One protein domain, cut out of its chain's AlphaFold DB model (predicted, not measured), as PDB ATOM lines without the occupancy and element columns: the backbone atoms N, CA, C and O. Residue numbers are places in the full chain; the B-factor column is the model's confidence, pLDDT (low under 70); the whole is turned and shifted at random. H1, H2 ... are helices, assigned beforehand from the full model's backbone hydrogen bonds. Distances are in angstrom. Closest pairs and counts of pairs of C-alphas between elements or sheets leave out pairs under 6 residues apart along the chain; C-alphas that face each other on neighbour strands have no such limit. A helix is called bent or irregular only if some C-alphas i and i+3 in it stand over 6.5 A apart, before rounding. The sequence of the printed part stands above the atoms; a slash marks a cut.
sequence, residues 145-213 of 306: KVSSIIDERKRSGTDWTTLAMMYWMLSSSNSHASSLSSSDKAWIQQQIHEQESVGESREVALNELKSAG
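What this domain is: This is residues 145 to 213 of the 306 residues of an uncharacterized protein of Providencia rustigianii (UniProt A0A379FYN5). Short helix H2 forms the core, with long H4 beside it, H5 crossing it steeply, H1 near another side and tiny H3 at its end. The printed part has 69 residues with five named helices, H1 to H5 in that order, and no named strand: all helix. It is compact, radius of gyration of the C-alphas 11.5 A, spanning 28 by 25 by 19 A.

How they stand to each other: H1, residues 145 to 155, is near H2, residues 162 to 170. H2 touches H3, residues 175 to 178, only at the corner and only just, with 3 pairs of C-alphas within 8 A; the closest, Leu 170 and Ala 177, are 5.5 A apart. H2 touches H4, residues 182 to 197, at a shallow tilt of 30 degrees, opposite ways; closest C-alphas Leu 163 and Ile 192, 6.0 A. H2 touches H5, residues 202 to 211, at a steep tilt of 68 degrees, only just short of about perpendicular; closest C-alphas Ala 164 and Ala 205, 4.3 A. In H1, H2, H4 and H5 every O i to N i+4 pair is within hydrogen-bond range; H3 is too short for one.

Where its parts are: H1 begins at C-alpha 145 (123.888, 103.168, 120.913) and is 15.5 A long, H2 13.0 A, H4 22.5 A; H5, 14.1 A, ends at C-alpha 211 (115.855, 88.641, 101.038). H3 is only just irregular, C-alphas 175 and 178 being 6.6 A apart.

The domain as a whole: The printed part has no cut and no long link. Residues 157 to 158 have pLDDT under 70.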
ATOM      1  N   LYS A 145     124.758 104.340 121.101       86.00
ATOM      2  CA  LYS A 145     123.888 103.168 120.913       86.00
ATOM      3  C   LYS A 145     123.846 102.703 119.463       86.00
ATOM      4  O   LYS A 145     123.963 101.510 119.203       86.00
ATOM      5  N   VAL A 146     123.727 103.637 118.525       85.56
ATOM      6  CA  VAL A 146     123.707 103.331 117.092       85.56
ATOM      7  C   VAL A 146     125.044 102.721 116.665       85.56
ATOM      8  O   VAL A 146     125.052 101.675 116.021       85.56
ATOM      9  N   SER A 147     126.170 103.290 117.111       85.06
ATOM     10  CA  SER A 147     127.510 102.736 116.863       85.06
ATOM     11  C   SER A 147     127.642 101.306 117.384       85.06
ATOM     12  O   SER A 147     128.140 100.440 116.669       85.06
ATOM     13  N   SER A 148     127.157 101.035 118.599       85.06
ATOM     14  CA  SER A 148     127.240  99.696 119.191       85.06
ATOM     15  C   SER A 148     126.482  98.640 118.377       85.06
ATOM     16  O   SER A 148     127.030  97.570 118.117       85.06
ATOM     17  N   ILE A 149     125.278  98.972 117.894       84.94
ATOM     18  CA  ILE A 149     124.450  98.096 117.051       84.94
ATOM     19  C   ILE A 149     125.133  97.845 115.702       84.94
ATOM     20  O   ILE A 149     125.169  96.713 115.219       84.94
ATOM     21  N   ILE A 150     125.719  98.886 115.105       84.31
ATOM     22  CA  ILE A 150     126.482  98.774 113.856       84.31
ATOM     23  C   ILE A 150     127.677  97.833 114.036       84.31
ATOM     24  O   ILE A 150     127.907  96.959 113.201       84.31
ATOM     25  N   ASP A 151     128.439  97.986 115.118       83.50
ATOM     26  CA  ASP A 151     129.622  97.164 115.374       83.50
ATOM     27  C   ASP A 151     129.258  95.713 115.700       83.50
ATOM     28  O   ASP A 151     129.938  94.787 115.258       83.50
ATOM     29  N   GLU A 152     128.174  95.489 116.442       82.62
ATOM     30  CA  GLU A 152     127.615  94.157 116.673       82.62
ATOM     31  C   GLU A 152     127.223  93.480 115.355       82.62
ATOM     32  O   GLU A 152     127.623  92.342 115.100       82.62
ATOM     33  N   ARG A 153     126.545  94.208 114.461       79.31
ATOM     34  CA  ARG A 153     126.145  93.681 113.153       79.31
ATOM     35  C   ARG A 153     127.333  93.415 112.230       79.31
ATOM     36  O   ARG A 153     127.363  92.404 111.531       79.31
ATOM     37  N   LYS A 154     128.357  94.270 112.257       76.94
ATOM     38  CA  LYS A 154     129.614  94.024 111.530       76.94
ATOM     39  C   LYS A 154     130.290  92.740 112.005       76.94
ATOM     40  O   LYS A 154     130.790  91.976 111.182       76.94
ATOM     41  N   ARG A 155     130.278  92.465 113.316       78.06
ATOM     42  CA  ARG A 155     130.816  91.212 113.872       78.06
ATOM     43  C   ARG A 155     130.011  89.983 113.448       78.06
ATOM     44  O   ARG A 155     130.605  88.917 113.322       78.06
ATOM     45  N   SER A 156     128.706  90.113 113.193       74.44
ATOM     46  CA  SER A 156     127.874  89.000 112.715       74.44
ATOM     47  C   SER A 156     128.059  88.672 111.226       74.44
ATOM     48  O   SER A 156     127.452  87.722 110.742       74.44
ATOM     49  N   GLY A 157     128.885  89.431 110.494       66.00
ATOM     50  CA  GLY A 157     129.269  89.119 109.113       66.00
ATOM     51  C   GLY A 157     128.150  89.277 108.080       66.00
ATOM     52  O   GLY A 157     128.234  88.696 107.003       66.00
ATOM     53  N   THR A 158     127.092  90.029 108.396       69.62
ATOM     54  CA  THR A 158     126.016  90.304 107.436       69.62
ATOM     55  C   THR A 158     126.430  91.440 106.501       69.62
ATOM     56  O   THR A 158     126.692  92.547 106.967       69.62
ATOM     57  N   ASP A 159     126.473  91.163 105.196       72.62
ATOM     58  CA  ASP A 159     126.791  92.147 104.155       72.62
ATOM     59  C   ASP A 159     125.499  92.841 103.705       72.62
ATOM     60  O   ASP A 159     124.722  92.281 102.934       72.62
ATOM     61  N   TRP A 160     125.234  94.023 104.263       83.06
ATOM     62  CA  TRP A 160     124.115  94.884 103.880       83.06
ATOM     63  C   TRP A 160     124.624  96.235 103.400       83.06
ATOM     64  O   TRP A 160     125.619  96.752 103.915       83.06
ATOM     65  N   THR A 161     123.904  96.859 102.465       84.88
ATOM     66  CA  THR A 161     124.111  98.284 102.181       84.88
ATOM     67  C   THR A 161     123.935  99.127 103.445       84.88
ATOM     68  O   THR A 161     123.167  98.784 104.350       84.88
ATOM     69  N   THR A 162     124.613 100.279 103.502       84.00
ATOM     70  CA  THR A 162     124.429 101.245 104.595       84.00
ATOM     71  C   THR A 162     122.949 101.592 104.762       84.00
ATOM     72  O   THR A 162     122.445 101.570 105.881       84.00
ATOM     73  N   LEU A 163     122.236 101.834 103.656       85.88
ATOM     74  CA  LEU A 163     120.813 102.162 103.666       85.88
ATOM     75  C   LEU A 163     119.948 101.009 104.207       85.88
ATOM     76  O   LEU A 163     119.099 101.245 105.067       85.88
ATOM     77  N   ALA A 164     120.200  99.761 103.794       88.12
ATOM     78  CA  ALA A 164     119.512  98.593 104.351       88.12
ATOM     79  C   ALA A 164     119.770  98.449 105.855       88.12
ATOM     80  O   ALA A 164     118.840  98.220 106.626       88.12
ATOM     81  N   MET A 165     121.008  98.661 106.308       88.31
ATOM     82  CA  MET A 165     121.329  98.618 107.734       88.31
ATOM     83  C   MET A 165     120.566  99.688 108.529       88.31
ATOM     84  O   MET A 165     120.054  99.389 109.607       88.31
ATOM     85  N   MET A 166     120.438 100.911 108.000       88.38
ATOM     86  CA  MET A 166     119.651 101.971 108.645       88.38
ATOM     87  C   MET A 166     118.170 101.601 108.753       88.38
ATOM     88  O   MET A 166     117.569 101.766 109.814       88.38
ATOM     89  N   TYR A 167     117.594 101.044 107.685       88.38
ATOM     90  CA  TYR A 167     116.213 100.568 107.691       88.38
ATOM     91  C   TYR A 167     115.987  99.419 108.677       88.38
ATOM     92  O   TYR A 167     115.015  99.432 109.432       88.38
ATOM     93  N   TRP A 168     116.918  98.469 108.744       89.00
ATOM     94  CA  TRP A 168     116.875  97.387 109.725       89.00
ATOM     95  C   TRP A 168     116.955  97.895 111.168       89.00
ATOM     96  O   TRP A 168     116.267  97.370 112.040       89.00
ATOM     97  N   MET A 169     117.743  98.939 111.443       87.88
ATOM     98  CA  MET A 169     117.821  99.516 112.791       87.88
ATOM     99  C   MET A 169     116.485 100.078 113.288       87.88
ATOM    100  O   MET A 169     116.238 100.066 114.493       87.88
ATOM    101  N   LEU A 170     115.623 100.539 112.380       87.56
ATOM    102  CA  LEU A 170     114.293 101.050 112.712       87.56
ATOM    103  C   LEU A 170     113.204  99.972 112.717       87.56
ATOM    104  O   LEU A 170     112.142 100.216 113.284       87.56
ATOM    105  N   SER A 171     113.462  98.810 112.116       84.44
ATOM    106  CA  SER A 171     112.503  97.709 112.048       84.44
ATOM    107  C   SER A 171     112.253  97.084 113.419       84.44
ATOM    108  O   SER A 171     113.175  96.772 114.168       84.44
ATOM    109  N   SER A 172     110.994  96.800 113.709       80.06
ATOM    110  CA  SER A 172     110.509  96.059 114.872       80.06
ATOM    111  C   SER A 172     111.049  94.633 114.945       80.06
ATOM    112  O   SER A 172     111.132  94.066 116.033       80.06
ATOM    113  N   SER A 173     111.468  94.067 113.808       79.50
ATOM    114  CA  SER A 173     112.142  92.768 113.751       79.50
ATOM    115  C   SER A 173     113.555  92.807 114.350       79.50
ATOM    116  O   SER A 173     114.130  91.763 114.664       79.50
ATOM    117  N   ASN A 174     114.115  94.002 114.553       83.31
ATOM    118  CA  ASN A 174     115.357  94.197 115.273       83.31
ATOM    119  C   ASN A 174     115.092  94.355 116.779       83.31
ATOM    120  O   ASN A 174     114.487  95.329 117.229       83.31
ATOM    121  N   SER A 175     115.639  93.440 117.582       82.56
ATOM    122  CA  SER A 175     115.568  93.486 119.050       82.56
ATOM    123  C   SER A 175     116.095  94.803 119.635       82.56
ATOM    124  O   SER A 175     115.598  95.269 120.664       82.56
ATOM    125  N   HIS A 176     117.053  95.445 118.961       82.50
ATOM    126  CA  HIS A 176     117.627  96.713 119.397       82.50
ATOM    127  C   HIS A 176     116.739  97.927 119.089       82.50
ATOM    128  O   HIS A 176     116.936  98.970 119.717       82.50
ATOM    129  N   ALA A 177     115.740  97.826 118.205       81.69
ATOM    130  CA  ALA A 177     114.906  98.967 117.805       81.69
ATOM    131  C   ALA A 177     114.111  99.575 118.975       81.69
ATOM    132  O   ALA A 177     113.886 100.789 119.035       81.69
ATOM    133  N   SER A 178     113.733  98.742 119.948       81.44
ATOM    134  CA  SER A 178     113.093  99.172 121.199       81.44
ATOM    135  C   SER A 178     114.039  99.945 122.127       81.44
ATOM    136  O   SER A 178     113.597 100.792 122.900       81.44
ATOM    137  N   SER A 179     115.348  99.689 122.030       84.62
ATOM    138  CA  SER A 179     116.377 100.311 122.867       84.62
ATOM    139  C   SER A 179     116.829 101.685 122.361       84.62
ATOM    140  O   SER A 179     117.459 102.433 123.116       84.62
ATOM    141  N   LEU A 180     116.513 102.017 121.104       84.88
ATOM    142  CA  LEU A 180     116.826 103.301 120.486       84.88
ATOM    143  C   LEU A 180     115.973 104.416 121.098       84.88
ATOM    144  O   LEU A 180     114.741 104.333 121.132       84.88
ATOM    145  N   SER A 181     116.629 105.484 121.542       84.56
ATOM    146  CA  SER A 181     115.954 106.703 121.988       84.56
ATOM    147  C   SER A 181     115.315 107.451 120.812       84.56
ATOM    148  O   SER A 181     115.645 107.219 119.648       84.56
ATOM    149  N   SER A 182     114.428 108.407 121.102       76.38
ATOM    150  CA  SER A 182     113.847 109.276 120.069       76.38
ATOM    151  C   SER A 182     114.917 110.042 119.281       76.38
ATOM    152  O   SER A 182     114.774 110.214 118.073       76.38
ATOM    153  N   SER A 183     116.010 110.457 119.933       75.25
ATOM    154  CA  SER A 183     117.154 111.096 119.271       75.25
ATOM    155  C   SER A 183     117.931 110.136 118.372       75.25
ATOM    156  O   SER A 183     118.321 110.532 117.277       75.25
ATOM    157  N   ASP A 184     118.107 108.875 118.783       84.44
ATOM    158  CA  ASP A 184     118.779 107.867 117.950       84.44
ATOM    159  C   ASP A 184     117.959 107.580 116.688       84.44
ATOM    160  O   ASP A 184     118.489 107.582 115.578       84.44
ATOM    161  N   LYS A 185     116.641 107.401 116.846       84.00
ATOM    162  CA  LYS A 185     115.717 107.167 115.727       84.00
ATOM    163  C   LYS A 185     115.694 108.346 114.758       84.00
ATOM    164  O   LYS A 185     115.769 108.133 113.551       84.00
ATOM    165  N   ALA A 186     115.649 109.577 115.271       82.00
ATOM    166  CA  ALA A 186     115.698 110.782 114.446       82.00
ATOM    167  C   ALA A 186     117.017 110.894 113.668       82.00
ATOM    168  O   ALA A 186     117.015 111.272 112.497       82.00
ATOM    169  N   TRP A 187     118.138 110.526 114.294       84.75
ATOM    170  CA  TRP A 187     119.435 110.498 113.629       84.75
ATOM    171  C   TRP A 187     119.484 109.438 112.517       84.75
ATOM    172  O   TRP A 187     119.913 109.750 111.408       84.75
ATOM    173  N   ILE A 188     118.984 108.220 112.764       85.38
ATOM    174  CA  ILE A 188     118.930 107.153 111.747       85.38
ATOM    175  C   ILE A 188     118.040 107.578 110.572       85.38
ATOM    176  O   ILE A 188     118.430 107.423 109.418       85.38
ATOM    177  N   GLN A 189     116.878 108.178 110.846       85.75
ATOM    178  CA  GLN A 189     116.001 108.724 109.806       85.75
ATOM    179  C   GLN A 189     116.701 109.813 108.985       85.75
ATOM    180  O   GLN A 189     116.623 109.801 107.761       85.75
ATOM    181  N   GLN A 190     117.438 110.724 109.629       82.31
ATOM    182  CA  GLN A 190     118.236 111.724 108.917       82.31
ATOM    183  C   GLN A 190     119.264 111.073 107.978       82.31
ATOM    184  O   GLN A 190     119.439 111.544 106.857       82.31
ATOM    185  N   GLN A 191     119.922 109.998 108.414       83.56
ATOM    186  CA  GLN A 191     120.897 109.274 107.599       83.56
ATOM    187  C   GLN A 191     120.260 108.548 106.412       83.56
ATOM    188  O   GLN A 191     120.808 108.606 105.316       83.56
ATOM    189  N   ILE A 192     119.090 107.930 106.593       85.31
ATOM    190  CA  ILE A 192     118.307 107.336 105.494       85.31
ATOM    191  C   ILE A 192     118.062 108.382 104.405       85.31
ATOM    192  O   ILE A 192     118.384 108.149 103.244       85.31
ATOM    193  N   HIS A 193     117.590 109.568 104.793       80.69
ATOM    194  CA  HIS A 193     117.349 110.656 103.848       80.69
ATOM    195  C   HIS A 193     118.609 111.155 103.147       80.69
ATOM    196  O   HIS A 193     118.564 111.451 101.956       80.69
ATOM    197  N   GLU A 194     119.728 111.274 103.867       80.44
ATOM    198  CA  GLU A 194     121.005 111.678 103.274       80.44
ATOM    199  C   GLU A 194     121.425 110.671 102.192       80.44
ATOM    200  O   GLU A 194     121.704 111.075 101.069       80.44
ATOM    201  N   GLN A 195     121.359 109.367 102.474       81.00
ATOM    202  CA  GLN A 195     121.701 108.318 101.506       81.00
ATOM    203  C   GLN A 195     120.768 108.320 100.284       81.00
ATOM    204  O   GLN A 195     121.240 108.301  99.147       81.00
ATOM    205  N   GLU A 196     119.453 108.421 100.494       82.75
ATOM    206  CA  GLU A 196     118.473 108.484  99.399       82.75
ATOM    207  C   GLU A 196     118.664 109.732  98.526       82.75
ATOM    208  O   GLU A 196     118.556 109.663  97.303       82.75
ATOM    209  N   SER A 197     119.025 110.871  99.129       74.88
ATOM    210  CA  SER A 197     119.306 112.107  98.388       74.88
ATOM    211  C   SER A 197     120.566 112.030  97.517       74.88
ATOM    212  O   SER A 197     120.658 112.730  96.510       74.88
ATOM    213  N   VAL A 198     121.519 111.163  97.875       77.06
ATOM    214  CA  VAL A 198     122.763 110.917  97.122       77.06
ATOM    215  C   VAL A 198     122.554 109.857  96.024       77.06
ATOM    216  O   VAL A 198     123.450 109.607  95.219       77.06
ATOM    217  N   GLY A 199     121.348 109.290  95.923       76.00
ATOM    218  CA  GLY A 199     120.949 108.368  94.860       76.00
ATOM    219  C   GLY A 199     120.982 106.889  95.248       76.00
ATOM    220  O   GLY A 199     120.820 106.041  94.372       76.00
ATOM    221  N   GLU A 200     121.171 106.556  96.530       81.12
ATOM    222  CA  GLU A 200     120.973 105.183  97.006       81.12
ATOM    223  C   GLU A 200     119.491 104.794  96.885       81.12
ATOM    224  O   GLU A 200     118.599 105.535  97.301       81.12
ATOM    225  N   SER A 201     119.209 103.624  96.307       83.62
ATOM    226  CA  SER A 201     117.828 103.177  96.090       83.62
ATOM    227  C   SER A 201     117.249 102.540  97.348       83.62
ATOM    228  O   SER A 201     117.704 101.490  97.818       83.62
ATOM    229  N   ARG A 202     116.163 103.142  97.836       85.88
ATOM    230  CA  ARG A 202     115.320 102.593  98.898       85.88
ATOM    231  C   ARG A 202     114.809 101.200  98.554       85.88
ATOM    232  O   ARG A 202     114.831 100.308  99.394       85.88
ATOM    233  N   GLU A 203     114.363 100.995  97.321       85.38
ATOM    234  CA  GLU A 203     113.804  99.728  96.855       85.38
ATOM    235  C   GLU A 203     114.846  98.611  96.921       85.38
ATOM    236  O   GLU A 203     114.538  97.506  97.370       85.38
ATOM    237  N   VAL A 204     116.089  98.907  96.528       86.75
ATOM    238  CA  VAL A 204     117.211  97.967  96.626       86.75
ATOM    239  C   VAL A 204     117.490  97.617  98.087       86.75
ATOM    240  O   VAL A 204     117.580  96.434  98.413       86.75
ATOM    241  N   ALA A 205     117.551  98.617  98.969       88.12
ATOM    242  CA  ALA A 205     117.788  98.409 100.395       88.12
ATOM    243  C   ALA A 205     116.683  97.568 101.062       88.12
ATOM    244  O   ALA A 205     116.966  96.613 101.783       88.12
ATOM    245  N   LEU A 206     115.412  97.868 100.791       87.81
ATOM    246  CA  LEU A 206     114.284  97.111 101.341       87.81
ATOM    247  C   LEU A 206     114.213  95.683 100.774       87.81
ATOM    248  O   LEU A 206     113.890  94.743 101.503       87.81
ATOM    249  N   ASN A 207     114.549  95.486  99.497       86.88
ATOM    250  CA  ASN A 207     114.593  94.155  98.892       86.88
ATOM    251  C   ASN A 207     115.740  93.292  99.447       86.88
ATOM    252  O   ASN A 207     115.582  92.080  99.607       86.88
ATOM    253  N   GLU A 208     116.877  93.907  99.771       88.69
ATOM    254  CA  GLU A 208     118.004  93.264 100.451       88.69
ATOM    255  C   GLU A 208     117.597  92.762 101.847       88.69
ATOM    256  O   GLU A 208     117.820  91.594 102.175       88.69
ATOM    257  N   LEU A 209     116.897  93.590 102.630       88.06
ATOM    258  CA  LEU A 209     116.357  93.195 103.937       88.06
ATOM    259  C   LEU A 209     115.337  92.058 103.833       88.06
ATOM    260  O   LEU A 209     115.423  91.073 104.570       88.06
ATOM    261  N   LYS A 210     114.407  92.157 102.880       87.62
ATOM    262  CA  LYS A 210     113.399  91.120 102.645       87.62
ATOM    263  C   LYS A 210     114.039  89.784 102.266       87.62
ATOM    264  O   LYS A 210     113.615  88.737 102.749       87.62
ATOM    265  N   SER A 211     115.086  89.823 101.441       87.06
ATOM    266  CA  SER A 211     115.855  88.641 101.038       87.06
ATOM    267  C   SER A 211     116.620  88.014 102.211       87.06
ATOM    268  O   SER A 211     116.833  86.805 102.227       87.06
ATOM    269  N   ALA A 212     116.975  88.811 103.222       84.56
ATOM    270  CA  ALA A 212     117.569  88.352 104.475       84.56
ATOM    271  C   ALA A 212     116.538  87.880 105.525       84.56
ATOM    272  O   ALA A 212     116.923  87.553 106.648       84.56
ATOM    273  N   GLY A 213     115.242  87.838 105.188       84.69
ATOM    274  CA  GLY A 213     114.175  87.394 106.092       84.69
ATOM    275  C   GLY A 213     113.791  88.412 107.172       84.69
ATOM    276  O   GLY A 213     113.178  88.038 108.168       84.69
TER     277      GLY A 213